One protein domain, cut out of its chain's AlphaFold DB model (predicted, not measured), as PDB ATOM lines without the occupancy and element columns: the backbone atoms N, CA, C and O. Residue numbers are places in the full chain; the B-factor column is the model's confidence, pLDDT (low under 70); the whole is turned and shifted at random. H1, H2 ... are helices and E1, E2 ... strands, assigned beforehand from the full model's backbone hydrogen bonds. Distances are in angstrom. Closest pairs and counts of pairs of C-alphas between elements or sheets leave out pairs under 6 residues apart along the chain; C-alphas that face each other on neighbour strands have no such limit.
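AT A GLANCE: This is residues 20 to 120 of the 120 residues of an uncharacterized protein of Eggerthellaceae bacterium (UniProt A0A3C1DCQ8). With little regular structure, an elongated run of loops joins two small hairpins, E1 and E2 towards one end and E3 and E4 towards the other; H3 packs on E1, and H2 lies off to one side. The 101 printed residues, mixed in class with 37 in named elements, run E1 E2 H1 H2 H3 E3 E4, both sheets antiparallel. The whole is only just loose, close to compact: radius of gyration of the C-alphas 15.3 A, spans 51 by 30 by 19 A.

HOW THE PARTS SIT: Look first at the hairpin of E1, residues 20 to 23, and E2, residues 30 to 34, where N 20 and O 33 are 2.8 A apart, within hydrogen-bond range. The closest C-alphas of E1 and H3, residues 74 to 80, are those of Ala 22 and Phe 77, 5.4 A apart. H1, residues 35 to 41, and H2, residues 50 to 57, are close but not clearly touching, their closest C-alphas, Ile 40 and Ile 56, 7.6 A apart. In the hairpin of E3, residues 84 to 86, and E4, residues 91 to 93, N 84 and O 93 are 2.9 A apart. In H1, H2 and H3 every O i to N i+4 pair is within hydrogen-bond range.

IN THESE COORDINATES: Find C-alpha 20 at (34.132, 37.461, -6.820), where E1 begins; E4 ends at C-alpha 93, (31.211, 33.302, 8.307). E2 measures 13.6 A from first to last C-alpha, H2 10.8 A.

THE WHOLE: The printed part has no cut; its farthest C-alphas, Cys 69 and Gly 107, are 50.7 A apart. The link from H2 to H3 is long, and residues 94 to 120 hold no named element. Residue 109 is under pLDDT 70.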
ATOM      1  N   VAL A  20      34.047  38.917  -6.868       86.25
ATOM      2  CA  VAL A  20      34.132  37.461  -6.820       86.25
ATOM      3  C   VAL A  20      34.513  37.008  -8.221       86.25
ATOM      4  O   VAL A  20      33.892  37.426  -9.196       86.25
ATOM      5  N   GLN A  21      35.559  36.197  -8.316       89.88
ATOM      6  CA  GLN A  21      36.068  35.680  -9.579       89.88
ATOM      7  C   GLN A  21      35.873  34.170  -9.595       89.88
ATOM      8  O   GLN A  21      36.236  33.505  -8.626       89.88
ATOM      9  N   ALA A  22      35.324  33.646 -10.684       90.06
ATOM     10  CA  ALA A  22      35.130  32.220 -10.894       90.06
ATOM     11  C   ALA A  22      35.584  31.844 -12.305       90.06
ATOM     12  O   ALA A  22      35.411  32.614 -13.251       90.06
ATOM     13  N   HIS A  23      36.164  30.658 -12.460       91.75
ATOM     14  CA  HIS A  23      36.470  30.124 -13.782       91.75
ATOM     15  C   HIS A  23      35.255  29.393 -14.337       91.75
ATOM     16  O   HIS A  23      34.614  28.614 -13.633       91.75
ATOM     17  N   CYS A  24      34.956  29.620 -15.613       91.69
ATOM     18  CA  CYS A  24      33.955  28.834 -16.309       91.69
ATOM     19  C   CYS A  24      34.406  27.365 -16.387       91.69
ATOM     20  O   CYS A  24      35.482  27.119 -16.937       91.69
ATOM     21  N   PRO A  25      33.599  26.395 -15.927       90.19
ATOM     22  CA  PRO A  25      33.976  24.981 -15.967       90.19
ATOM     23  C   PRO A  25      34.104  24.448 -17.404       90.19
ATOM     24  O   PRO A  25      34.939  23.591 -17.664       90.19
ATOM     25  N   GLU A  26      33.334  25.004 -18.345       91.38
ATOM     26  CA  GLU A  26      33.323  24.567 -19.749       91.38
ATOM     27  C   GLU A  26      34.492  25.118 -20.583       91.38
ATOM     28  O   GLU A  26      35.167  24.376 -21.290       91.38
ATOM     29  N   CYS A  27      34.739  26.433 -20.541       90.69
ATOM     30  CA  CYS A  27      35.728  27.082 -21.415       90.69
ATOM     31  C   CYS A  27      36.935  27.683 -20.681       90.69
ATOM     32  O   CYS A  27      37.802  28.277 -21.321       90.69
ATOM     33  N   GLY A  28      36.987  27.593 -19.349       89.00
ATOM     34  CA  GLY A  28      38.081  28.112 -18.520       89.00
ATOM     35  C   GLY A  28      38.151  29.640 -18.399       89.00
ATOM     36  O   GLY A  28      38.967  30.155 -17.629       89.00
ATOM     37  N   LEU A  29      37.301  30.376 -19.125       91.75
ATOM     38  CA  LEU A  29      37.283  31.837 -19.113       91.75
ATOM     39  C   LEU A  29      36.974  32.366 -17.707       91.75
ATOM     40  O   LEU A  29      36.072  31.867 -17.031       91.75
ATOM     41  N   LEU A  30      37.722  33.383 -17.283       90.62
ATOM     42  CA  LEU A  30      37.511  34.052 -16.007       90.62
ATOM     43  C   LEU A  30      36.251  34.919 -16.089       90.62
ATOM     44  O   LEU A  30      36.153  35.800 -16.943       90.62
ATOM     45  N   ALA A  31      35.304  34.669 -15.196       90.12
ATOM     46  CA  ALA A  31      34.119  35.486 -15.008       90.12
ATOM     47  C   ALA A  31      34.204  36.231 -13.677       90.12
ATOM     48  O   ALA A  31      34.748  35.733 -12.688       90.12
ATOM     49  N   GLU A  32      33.634  37.429 -13.656       89.81
ATOM     50  CA  GLU A  32      33.662  38.315 -12.502       89.81
ATOM     51  C   GLU A  32      32.242  38.761 -12.170       89.81
ATOM     52  O   GLU A  32      31.456  39.067 -13.066       89.81
ATOM     53  N   MET A  33      31.919  38.819 -10.883       87.94
ATOM     54  CA  MET A  33      30.719  39.490 -10.391       87.94
ATOM     55  C   MET A  33      31.059  40.337  -9.177       87.94
ATOM     56  O   MET A  33      31.982  40.030  -8.414       87.94
ATOM     57  N   SER A  34      30.311  41.414  -8.972       86.69
ATOM     58  CA  SER A  34      30.462  42.194  -7.753       86.69
ATOM     59  C   SER A  34      29.959  41.410  -6.538       86.69
ATOM     60  O   SER A  34      29.101  40.530  -6.623       86.69
ATOM     61  N   ARG A  35      30.482  41.752  -5.360       84.69
ATOM     62  CA  ARG A  35      30.006  41.195  -4.091       84.69
ATOM     63  C   ARG A  35      28.512  41.447  -3.891       84.69
ATOM     64  O   ARG A  35      27.834  40.576  -3.359       84.69
ATOM     65  N   ASP A  36      28.019  42.622  -4.257       84.19
ATOM     66  CA  ASP A  36      26.621  42.983  -4.032       84.19
ATOM     67  C   ASP A  36      25.705  42.164  -4.950       84.19
ATOM     68  O   ASP A  36      24.716  41.605  -4.480       84.19
ATOM     69  N   GLU A  37      26.096  41.966  -6.214       86.62
ATOM     70  CA  GLU A  37      25.414  41.037  -7.125       86.62
ATOM     71  C   GLU A  37      25.399  39.612  -6.571       86.62
ATOM     72  O   GLU A  37      24.333  39.007  -6.521       86.62
ATOM     73  N   TYR A  38      26.536  39.114  -6.072       88.50
ATOM     74  CA  TYR A  38      26.627  37.799  -5.430       88.50
ATOM     75  C   TYR A  38      25.659  37.681  -4.243       88.50
ATOM     76  O   TYR A  38      24.876  36.739  -4.140       88.50
ATOM     77  N   LEU A  39      25.685  38.655  -3.330       88.12
ATOM     78  CA  LEU A  39      24.859  38.642  -2.123       88.12
ATOM     79  C   LEU A  39      23.363  38.758  -2.432       88.12
ATOM     80  O   LEU A  39      22.552  38.208  -1.690       88.12
ATOM     81  N   ILE A  40      22.988  39.490  -3.482       88.06
ATOM     82  CA  ILE A  40      21.597  39.590  -3.931       88.06
ATOM     83  C   ILE A  40      21.173  38.294  -4.612       88.06
ATOM     84  O   ILE A  40      20.114  37.771  -4.274       88.06
ATOM     85  N   TYR A  41      21.994  37.778  -5.526       88.50
ATOM     86  CA  TYR A  41      21.699  36.583  -6.309       88.50
ATOM     87  C   TYR A  41      21.513  35.341  -5.425       88.50
ATOM     88  O   TYR A  41      20.526  34.631  -5.570       88.50
ATOM     89  N   PHE A  42      22.399  35.130  -4.444       87.88
ATOM     90  CA  PHE A  42      22.298  34.024  -3.481       87.88
ATOM     91  C   PHE A  42      21.431  34.346  -2.247       87.88
ATOM     92  O   PHE A  42      21.446  33.607  -1.265       87.88
ATOM     93  N   GLU A  43      20.707  35.471  -2.254       86.50
ATOM     94  CA  GLU A  43      19.833  35.911  -1.154       86.50
ATOM     95  C   GLU A  43      20.511  35.918   0.235       86.50
ATOM     96  O   GLU A  43      19.919  35.601   1.277       86.50
ATOM     97  N   LEU A  44      21.789  36.296   0.271       87.50
ATOM     98  CA  LEU A  44      22.602  36.250   1.479       87.50
ATOM     99  C   LEU A  44      22.369  37.476   2.374       87.50
ATOM    100  O   LEU A  44      22.150  38.587   1.875       87.50
ATOM    101  N   PRO A  45      22.461  37.333   3.712       84.06
ATOM    102  CA  PRO A  45      22.263  38.449   4.630       84.06
ATOM    103  C   PRO A  45      23.297  39.563   4.426       84.06
ATOM    104  O   PRO A  45      24.493  39.391   4.658       84.06
ATOM    105  N   HIS A  46      22.832  40.749   4.036       84.19
ATOM    106  CA  HIS A  46      23.670  41.934   3.890       84.19
ATOM    107  C   HIS A  46      22.881  43.220   4.128       84.19
ATOM    108  O   HIS A  46      21.648  43.243   4.150       84.19
ATOM    109  N   ARG A  47      23.609  44.320   4.338       79.06
ATOM    110  CA  ARG A  47      22.998  45.637   4.492       79.06
ATOM    111  C   ARG A  47      22.618  46.165   3.111       79.06
ATOM    112  O   ARG A  47      23.481  46.691   2.423       79.06
ATOM    113  N   LYS A  48      21.333  46.063   2.772       80.31
ATOM    114  CA  LYS A  48      20.805  46.504   1.477       80.31
ATOM    115  C   LYS A  48      20.782  48.030   1.348       80.31
ATOM    116  O   LYS A  48      20.209  48.714   2.206       80.31
ATOM    117  N   SER A  49      21.349  48.565   0.274       81.75
ATOM    118  CA  SER A  49      21.204  49.959  -0.142       81.75
ATOM    119  C   SER A  49      19.821  50.218  -0.758       81.75
ATOM    120  O   SER A  49      19.066  49.296  -1.075       81.75
ATOM    121  N   VAL A  50      19.456  51.494  -0.934       82.69
ATOM    122  CA  VAL A  50      18.180  51.869  -1.577       82.69
ATOM    123  C   VAL A  50      18.122  51.375  -3.026       82.69
ATOM    124  O   VAL A  50      17.058  50.975  -3.489       82.69
ATOM    125  N   MET A  51      19.252  51.376  -3.738       78.75
ATOM    126  CA  MET A  51      19.312  50.891  -5.119       78.75
ATOM    127  C   MET A  51      19.140  49.374  -5.196       78.75
ATOM    128  O   MET A  51      18.381  48.899  -6.029       78.75
ATOM    129  N   GLU A  52      19.766  48.620  -4.294       81.00
ATOM    130  CA  GLU A  52      19.658  47.154  -4.270       81.00
ATOM    131  C   GLU A  52      18.230  46.694  -3.984       81.00
ATOM    132  O   GLU A  52      17.744  45.754  -4.606       81.00
ATOM    133  N   LYS A  53      17.510  47.401  -3.103       80.44
ATOM    134  CA  LYS A  53      16.078  47.144  -2.888       80.44
ATOM    135  C   LYS A  53      15.276  47.303  -4.179       80.44
ATOM    136  O   LYS A  53      14.486  46.424  -4.498       80.44
ATOM    137  N   LYS A  54      15.544  48.358  -4.957       81.25
ATOM    138  CA  LYS A  54      14.899  48.576  -6.263       81.25
ATOM    139  C   LYS A  54      15.269  47.507  -7.292       81.25
ATOM    140  O   LYS A  54      14.438  47.174  -8.126       81.25
ATOM    141  N   ILE A  55      16.500  46.989  -7.264       80.19
ATOM    142  CA  ILE A  55      16.927  45.882  -8.137       80.19
ATOM    143  C   ILE A  55      16.123  44.623  -7.803       80.19
ATOM    144  O   ILE A  55      15.550  44.007  -8.696       80.19
ATOM    145  N   ILE A  56      16.003  44.290  -6.517       79.06
ATOM    146  CA  ILE A  56      15.216  43.138  -6.054       79.06
ATOM    147  C   ILE A  56      13.734  43.300  -6.422       79.06
ATOM    148  O   ILE A  56      13.143  42.376  -6.971       79.06
ATOM    149  N   GLU A  57      13.148  44.483  -6.208       80.56
ATOM    150  CA  GLU A  57      11.760  44.795  -6.601       80.56
ATOM    151  C   GLU A  57      11.512  44.659  -8.113       80.56
ATOM    152  O   GLU A  57      10.392  44.380  -8.531       80.56
ATOM    153  N   ARG A  58      12.547  44.846  -8.940       81.44
ATOM    154  CA  ARG A  58      12.481  44.733 -10.407       81.44
ATOM    155  C   ARG A  58      12.796  43.333 -10.940       81.44
ATOM    156  O   ARG A  58      12.879  43.173 -12.153       81.44
ATOM    157  N   GLY A  59      12.954  42.337 -10.068       76.62
ATOM    158  CA  GLY A  59      13.218  40.948 -10.463       76.62
ATOM    159  C   GLY A  59      14.626  40.434 -10.146       76.62
ATOM    160  O   GLY A  59      14.963  39.335 -10.568       76.62
ATOM    161  N   GLY A  60      15.434  41.181  -9.387       78.38
ATOM    162  CA  GLY A  60      16.731  40.715  -8.888       78.38
ATOM    163  C   GLY A  60      17.877  40.821  -9.899       78.38
ATOM    164  O   GLY A  60      17.852  41.642 -10.816       78.38
ATOM    165  N   VAL A  61      18.922  40.024  -9.671       80.44
ATOM    166  CA  VAL A  61      20.111  39.940 -10.533       80.44
ATOM    167  C   VAL A  61      19.937  38.754 -11.481       80.44
ATOM    168  O   VAL A  61      19.475  37.693 -11.066       80.44
ATOM    169  N   ALA A  62      20.291  38.935 -12.754       81.56
ATOM    170  CA  ALA A  62      20.224  37.864 -13.743       81.56
ATOM    171  C   ALA A  62      21.165  36.699 -13.384       81.56
ATOM    172  O   ALA A  62      22.229  36.913 -12.802       81.56
ATOM    173  N   THR A  63      20.797  35.478 -13.783       85.06
ATOM    174  CA  THR A  63      21.649  34.289 -13.633       85.06
ATOM    175  C   THR A  63      23.038  34.537 -14.228       85.06
ATOM    176  O   THR A  63      23.119  34.977 -15.383       85.06
ATOM    177  N   PRO A  64      24.125  34.249 -13.491       86.25
ATOM    178  CA  PRO A  64      25.472  34.448 -13.997       86.25
ATOM    179  C   PRO A  64      25.765  33.447 -15.117       86.25
ATOM    180  O   PRO A  64      25.730  32.235 -14.915       86.25
ATOM    181  N   LYS A  65      26.064  33.960 -16.313       90.44
ATOM    182  CA  LYS A  65      26.415  33.150 -17.484       90.44
ATOM    183  C   LYS A  65      27.794  33.512 -18.005       90.44
ATOM    184  O   LYS A  65      28.196  34.675 -17.970       90.44
ATOM    185  N   CYS A  66      28.505  32.524 -18.532       90.12
ATOM    186  CA  CYS A  66      29.785  32.751 -19.182       90.12
ATOM    187  C   CYS A  66      29.601  33.580 -20.458       90.12
ATOM    188  O   CYS A  66      28.834  33.204 -21.341       90.12
ATOM    189  N   VAL A  67      30.361  34.667 -20.600       88.38
ATOM    190  CA  VAL A  67      30.344  35.513 -21.807       88.38
ATOM    191  C   VAL A  67      30.867  34.762 -23.038       88.38
ATOM    192  O   VAL A  67      30.433  35.034 -24.152       88.38
ATOM    193  N   GLY A  68      31.785  33.810 -22.847       89.00
ATOM    194  CA  GLY A  68      32.392  33.056 -23.944       89.00
ATOM    195  C   GLY A  68      31.503  31.938 -24.490       89.00
ATOM    196  O   GLY A  68      31.324  31.836 -25.698       89.00
ATOM    197  N   CYS A  69      30.959  31.089 -23.613       90.69
ATOM    198  CA  CYS A  69      30.223  29.883 -24.021       90.69
ATOM    199  C   CYS A  69      28.743  29.865 -23.605       90.69
ATOM    200  O   CYS A  69      28.017  28.952 -23.981       90.69
ATOM    201  N   GLY A  70      28.278  30.843 -22.823       89.69
ATOM    202  CA  GLY A  70      26.897  30.908 -22.338       89.69
ATOM    203  C   GLY A  70      26.550  29.935 -21.206       89.69
ATOM    204  O   GLY A  70      25.400  29.942 -20.765       89.69
ATOM    205  N   ALA A  71      27.505  29.127 -20.728       91.62
ATOM    206  CA  ALA A  71      27.297  28.178 -19.633       91.62
ATOM    207  C   ALA A  71      26.864  28.871 -18.332       91.62
ATOM    208  O   ALA A  71      27.245  30.017 -18.076       91.62
ATOM    209  N   ASP A  72      26.080  28.165 -17.518       91.81
ATOM    210  CA  ASP A  72      25.686  28.614 -16.183       91.81
ATOM    211  C   ASP A  72      26.899  28.587 -15.241       91.81
ATOM    212  O   ASP A  72      27.629  27.598 -15.175       91.81
ATOM    213  N   LEU A  73      27.131  29.694 -14.537       91.44
ATOM    214  CA  LEU A  73      28.252  29.867 -13.617       91.44
ATOM    215  C   LEU A  73      27.828  29.863 -12.147       91.44
ATOM    216  O   LEU A  73      28.653  30.154 -11.285       91.44
ATOM    217  N   THR A  74      26.568  29.554 -11.847       91.06
ATOM    218  CA  THR A  74      26.008  29.614 -10.490       91.06
ATOM    219  C   THR A  74      26.852  28.830  -9.486       91.06
ATOM    220  O   THR A  74      27.326  29.402  -8.506       91.06
ATOM    221  N   GLU A  75      27.132  27.557  -9.767       90.00
ATOM    222  CA  GLU A  75      27.941  26.716  -8.874       90.00
ATOM    223  C   GLU A  75      29.411  27.157  -8.831       90.00
ATOM    224  O   GLU A  75      30.017  27.213  -7.764       90.00
ATOM    225  N   ALA A  76      29.969  27.595  -9.964       89.56
ATOM    226  CA  ALA A  76      31.340  28.101 -10.015       89.56
ATOM    227  C   ALA A  76      31.531  29.347  -9.128       89.56
ATOM    228  O   ALA A  76      32.556  29.497  -8.463       89.56
ATOM    229  N   PHE A  77      30.540  30.245  -9.089       90.12
ATOM    230  CA  PHE A  77      30.565  31.398  -8.192       90.12
ATOM    231  C   PHE A  77      30.353  31.001  -6.735       90.12
ATOM    232  O   PHE A  77      31.028  31.557  -5.868       90.12
ATOM    233  N   ARG A  78      29.463  30.042  -6.468       88.38
ATOM    234  CA  ARG A  78      29.206  29.515  -5.125       88.38
ATOM    235  C   ARG A  78      30.498  28.988  -4.476       88.38
ATOM    236  O   ARG A  78      30.846  29.397  -3.371       88.38
ATOM    237  N   GLU A  79      31.283  28.202  -5.213       87.25
ATOM    238  CA  GLU A  79      32.565  27.651  -4.743       87.25
ATOM    239  C   GLU A  79      33.707  28.685  -4.673       87.25
ATOM    240  O   GLU A  79      34.683  28.504  -3.937       87.25
ATOM    241  N   ALA A  80      33.605  29.798  -5.407       86.19
ATOM    242  CA  ALA A  80      34.639  30.833  -5.433       86.19
ATOM    243  C   ALA A  80      34.783  31.594  -4.101       86.19
ATOM    244  O   ALA A  80      35.808  32.246  -3.847       86.19
ATOM    245  N   VAL A  81      33.765  31.544  -3.238       84.56
ATOM    246  CA  VAL A  81      33.761  32.235  -1.950       84.56
ATOM    247  C   VAL A  81      34.126  31.275  -0.826       84.56
ATOM    248  O   VAL A  81      33.348  30.423  -0.416       84.56
ATOM    249  N   GLN A  82      35.312  31.476  -0.255       81.88
ATOM    250  CA  GLN A  82      35.759  30.680   0.882       81.88
ATOM    251  C   GLN A  82      35.253  31.254   2.216       81.88
ATOM    252  O   GLN A  82      35.459  32.451   2.483       81.88
ATOM    253  N   PRO A  83      34.686  30.401   3.092       85.25
ATOM    254  CA  PRO A  83      34.399  30.759   4.469       85.25
ATOM    255  C   PRO A  83      35.635  31.283   5.192       85.25
ATOM    256  O   PRO A  83      36.763  30.857   4.947       85.25
ATOM    257  N   ALA A  84      35.426  32.190   6.143       84.19
ATOM    258  CA  ALA A  84      36.511  32.673   6.981       84.19
ATOM    259  C   ALA A  84      36.073  32.904   8.423       84.19
ATOM    260  O   ALA A  84      34.935  33.284   8.713       84.19
ATOM    261  N   GLU A  85      37.034  32.762   9.330       83.06
ATOM    262  CA  GLU A  85      36.854  33.096  10.734       83.06
ATOM    263  C   GLU A  85      36.613  34.606  10.919       83.06
ATOM    264  O   GLU A  85      37.361  35.458  10.423       83.06
ATOM    265  N   CYS A  86      35.548  34.944  11.645       84.94
ATOM    266  CA  CYS A  86      35.168  36.295  12.025       84.94
ATOM    267  C   CYS A  86      35.460  36.521  13.511       84.94
ATOM    268  O   CYS A  86      34.609  36.266  14.359       84.94
ATOM    269  N   LYS A  87      36.633  37.078  13.829       83.19
ATOM    270  CA  LYS A  87      37.075  37.428  15.193       83.19
ATOM    271  C   LYS A  87      36.107  38.372  15.906       83.19
ATOM    272  O   LYS A  87      35.880  38.233  17.104       83.19
ATOM    273  N   SER A  88      35.475  39.277  15.155       78.00
ATOM    274  CA  SER A  88      34.500  40.240  15.682       78.00
ATOM    275  C   SER A  88      33.240  39.580  16.249       78.00
ATOM    276  O   SER A  88      32.612  40.157  17.129       78.00
ATOM    277  N   ASN A  89      32.883  38.378  15.780       81.00
ATOM    278  CA  ASN A  89      31.705  37.635  16.245       81.00
ATOM    279  C   ASN A  89      32.028  36.228  16.773       81.00
ATOM    280  O   ASN A  89      31.120  35.554  17.239       81.00
ATOM    281  N   ARG A  90      33.298  35.797  16.722       84.31
ATOM    282  CA  ARG A  90      33.789  34.470  17.137       84.31
ATOM    283  C   ARG A  90      33.058  33.303  16.454       84.31
ATOM    284  O   ARG A  90      32.713  32.316  17.091       84.31
ATOM    285  N   ILE A  91      32.823  33.435  15.149       84.62
ATOM    286  CA  ILE A  91      32.142  32.435  14.309       84.62
ATOM    287  C   ILE A  91      32.883  32.242  12.985       84.62
ATOM    288  O   ILE A  91      33.652  33.112  12.572       84.62
ATOM    289  N   ILE A  92      32.578  31.161  12.271       86.25
ATOM    290  CA  ILE A  92      32.938  31.007  10.858       86.25
ATOM    291  C   ILE A  92      31.817  31.633  10.021       86.25
ATOM    292  O   ILE A  92      30.654  31.269  10.162       86.25
ATOM    293  N   CYS A  93      32.156  32.613   9.183       86.06
ATOM    294  CA  CYS A  93      31.211  33.302   8.307       86.06
ATOM    295  C   CYS A  93      31.468  32.886   6.859       86.06
ATOM    296  O   CYS A  93      32.615  32.943   6.414       86.06
ATOM    297  N   GLY A  94      30.412  32.528   6.124       84.06
ATOM    298  CA  GLY A  94      30.526  32.097   4.733       84.06
ATOM    299  C   GLY A  94      31.122  33.174   3.825       84.06
ATOM    300  O   GLY A  94      32.051  32.913   3.073       84.06
ATOM    301  N   PHE A  95      30.682  34.429   3.959       84.88
ATOM    302  CA  PHE A  95      31.225  35.527   3.159       84.88
ATOM    303  C   PHE A  95      31.426  36.813   3.978       84.88
ATOM    304  O   PHE A  95      30.571  37.713   3.976       84.88
ATOM    305  N   PRO A  96      32.565  36.954   4.683       73.94
ATOM    306  CA  PRO A  96      32.773  38.012   5.671       73.94
ATOM    307  C   PRO A  96      32.669  39.424   5.075       73.94
ATOM    308  O   PRO A  96      33.320  39.753   4.088       73.94
ATOM    309  N   CYS A  97      31.934  40.311   5.752       74.88
ATOM    310  CA  CYS A  97      31.683  41.708   5.363       74.88
ATOM    311  C   CYS A  97      32.869  42.671   5.595       74.88
ATOM    312  O   CYS A  97      32.687  43.877   5.746       74.88
ATOM    313  N   GLY A  98      34.095  42.146   5.682       73.69
ATOM    314  CA  GLY A  98      35.318  42.936   5.858       73.69
ATOM    315  C   GLY A  98      35.647  43.311   7.310       73.69
ATOM    316  O   GLY A  98      36.782  43.670   7.600       73.69
ATOM    317  N   ARG A  99      34.711  43.142   8.251       72.06
ATOM    318  CA  ARG A  99      34.926  43.360   9.699       72.06
ATOM    319  C   ARG A  99      35.443  42.130  10.448       72.06
ATOM    320  O   ARG A  99      35.485  42.111  11.672       72.06
ATOM    321  N   LYS A 100      35.849  41.082   9.722       72.44
ATOM    322  CA  LYS A 100      36.242  39.797  10.320       72.44
ATOM    323  C   LYS A 100      37.410  39.905  11.305       72.44
ATOM    324  O   LYS A 100      37.491  39.093  12.211       72.44
ATOM    325  N   ASN A 101      38.281  40.902  11.145       74.81
ATOM    326  CA  ASN A 101      39.456  41.111  11.995       74.81
ATOM    327  C   ASN A 101      39.236  42.143  13.112       74.81
ATOM    328  O   ASN A 101      40.179  42.430  13.843       74.81
ATOM    329  N   ASP A 102      38.040  42.726  13.234       78.94
ATOM    330  CA  ASP A 102      37.758  43.677  14.311       78.94
ATOM    331  C   ASP A 102      37.687  42.950  15.660       78.94
ATOM    332  O   ASP A 102      37.278  41.787  15.734       78.94
ATOM    333  N   SER A 103      38.083  43.635  16.735       79.12
ATOM    334  CA  SER A 103      38.031  43.076  18.086       79.12
ATOM    335  C   SER A 103      36.593  42.770  18.500       79.12
ATOM    336  O   SER A 103      35.677  43.564  18.263       79.12
ATOM    337  N   TYR A 104      36.406  41.626  19.156       80.31
ATOM    338  CA  TYR A 104      35.135  41.266  19.774       80.31
ATOM    339  C   TYR A 104      34.755  42.298  20.845       80.31
ATOM    340  O   TYR A 104      35.598  42.689  21.653       80.31
ATOM    341  N   ARG A 105      33.490  42.731  20.858       75.19
ATOM    342  CA  ARG A 105      32.949  43.612  21.900       75.19
ATOM    343  C   ARG A 105      32.036  42.803  22.807       75.19
ATOM    344  O   ARG A 105      31.042  42.251  22.354       75.19
ATOM    345  N   GLU A 106      32.370  42.747  24.086       74.38
ATOM    346  CA  GLU A 106      31.574  42.021  25.072       74.38
ATOM    347  C   GLU A 106      30.158  42.617  25.165       74.38
ATOM    348  O   GLU A 106      29.985  43.837  25.171       74.38
ATOM    349  N   GLY A 107      29.129  41.763  25.130       72.25
ATOM    350  CA  GLY A 107      27.722  42.187  25.091       72.25
ATOM    351  C   GLY A 107      27.194  42.623  23.714       72.25
ATOM    352  O   GLY A 107      26.038  43.040  23.609       72.25
ATOM    353  N   SER A 108      27.985  42.527  22.637       70.50
ATOM    354  CA  SER A 108      27.487  42.813  21.287       70.50
ATOM    355  C   SER A 108      26.430  41.793  20.857       70.50
ATOM    356  O   SER A 108      26.676  40.586  20.901       70.50
ATOM    357  N   ARG A 109      25.276  42.274  20.377       69.69
ATOM    358  CA  ARG A 109      24.283  41.430  19.690       69.69
ATOM    359  C   ARG A 109      24.926  40.762  18.468       69.69
ATOM    360  O   ARG A 109      25.803  41.355  17.842       69.69
ATOM    361  N   GLY A 110      24.478  39.550  18.134       73.31
ATOM    362  CA  GLY A 110      24.998  38.787  16.995       73.31
ATOM    363  C   GLY A 110      24.949  39.563  15.673       73.31
ATOM    364  O   GLY A 110      24.112  40.450  15.486       73.31
ATOM    365  N   CYS A 111      25.860  39.236  14.752       80.06
ATOM    366  CA  CYS A 111      25.966  39.918  13.464       80.06
ATOM    367  C   CYS A 111      24.685  39.749  12.619       80.06
ATOM    368  O   CYS A 111      24.384  38.629  12.207       80.06
ATOM    369  N   PRO A 112      23.972  40.836  12.267       77.88
ATOM    370  CA  PRO A 112      22.761  40.761  11.443       77.88
ATOM    371  C   PRO A 112      23.051  40.433   9.970       77.88
ATOM    372  O   PRO A 112      22.137  40.153   9.203       77.88
ATOM    373  N   THR A 113      24.318  40.499   9.560       82.44
ATOM    374  CA  THR A 113      24.793  40.192   8.203       82.44
ATOM    375  C   THR A 113      25.722  38.978   8.194       82.44
ATOM    376  O   THR A 113      26.607  38.862   7.346       82.44
ATOM    377  N   MET A 114      25.571  38.090   9.180       83.56
ATOM    378  CA  MET A 114      26.223  36.786   9.157       83.56
ATOM    379  C   MET A 114      25.735  36.007   7.936       83.56
ATOM    380  O   MET A 114      24.532  35.864   7.746       83.56
ATOM    381  N   VAL A 115      26.668  35.477   7.149       83.06
ATOM    382  CA  VAL A 115      26.369  34.537   6.066       83.06
ATOM    383  C   VAL A 115      26.523  33.114   6.616       83.06
ATOM    384  O   VAL A 115      27.647  32.761   6.993       83.06
ATOM    385  N   PRO A 116      25.435  32.330   6.707       82.56
ATOM    386  CA  PRO A 116      25.480  30.928   7.119       82.56
ATOM    387  C   PRO A 116      26.261  30.062   6.121       82.56
ATOM    388  O   PRO A 116      26.314  30.389   4.936       82.56
ATOM    389  N   LEU A 117      26.874  28.974   6.592       83.38
ATOM    390  CA  LEU A 117      27.693  28.086   5.752       83.38
ATOM    391  C   LEU A 117      26.854  27.201   4.825       83.38
ATOM    392  O   LEU A 117      27.299  26.877   3.737       83.38
ATOM    393  N   ASP A 118      25.637  26.856   5.238       80.12
ATOM    394  CA  ASP A 118      24.648  26.088   4.471       80.12
ATOM    395  C   ASP A 118      24.099  26.840   3.250       80.12
ATOM    396  O   ASP A 118      23.427  26.247   2.410       80.12
ATOM    397  N   LYS A 119      24.371  28.146   3.160       73.62
ATOM    398  CA  LYS A 119      23.949  29.006   2.048       73.62
ATOM    399  C   LYS A 119      25.049  29.281   1.021       73.62
ATOM    400  O   LYS A 119      24.803  30.034   0.078       73.62
ATOM    401  N   LEU A 120      26.248  28.747   1.246       72.25
ATOM    402  CA  LEU A 120      27.307  28.695   0.241       72.25
ATOM    403  C   LEU A 120      27.217  27.401  -0.569       72.25
ATOM    404  O   LEU A 120      26.149  26.752  -0.575       72.25
TER     405      LEU A 120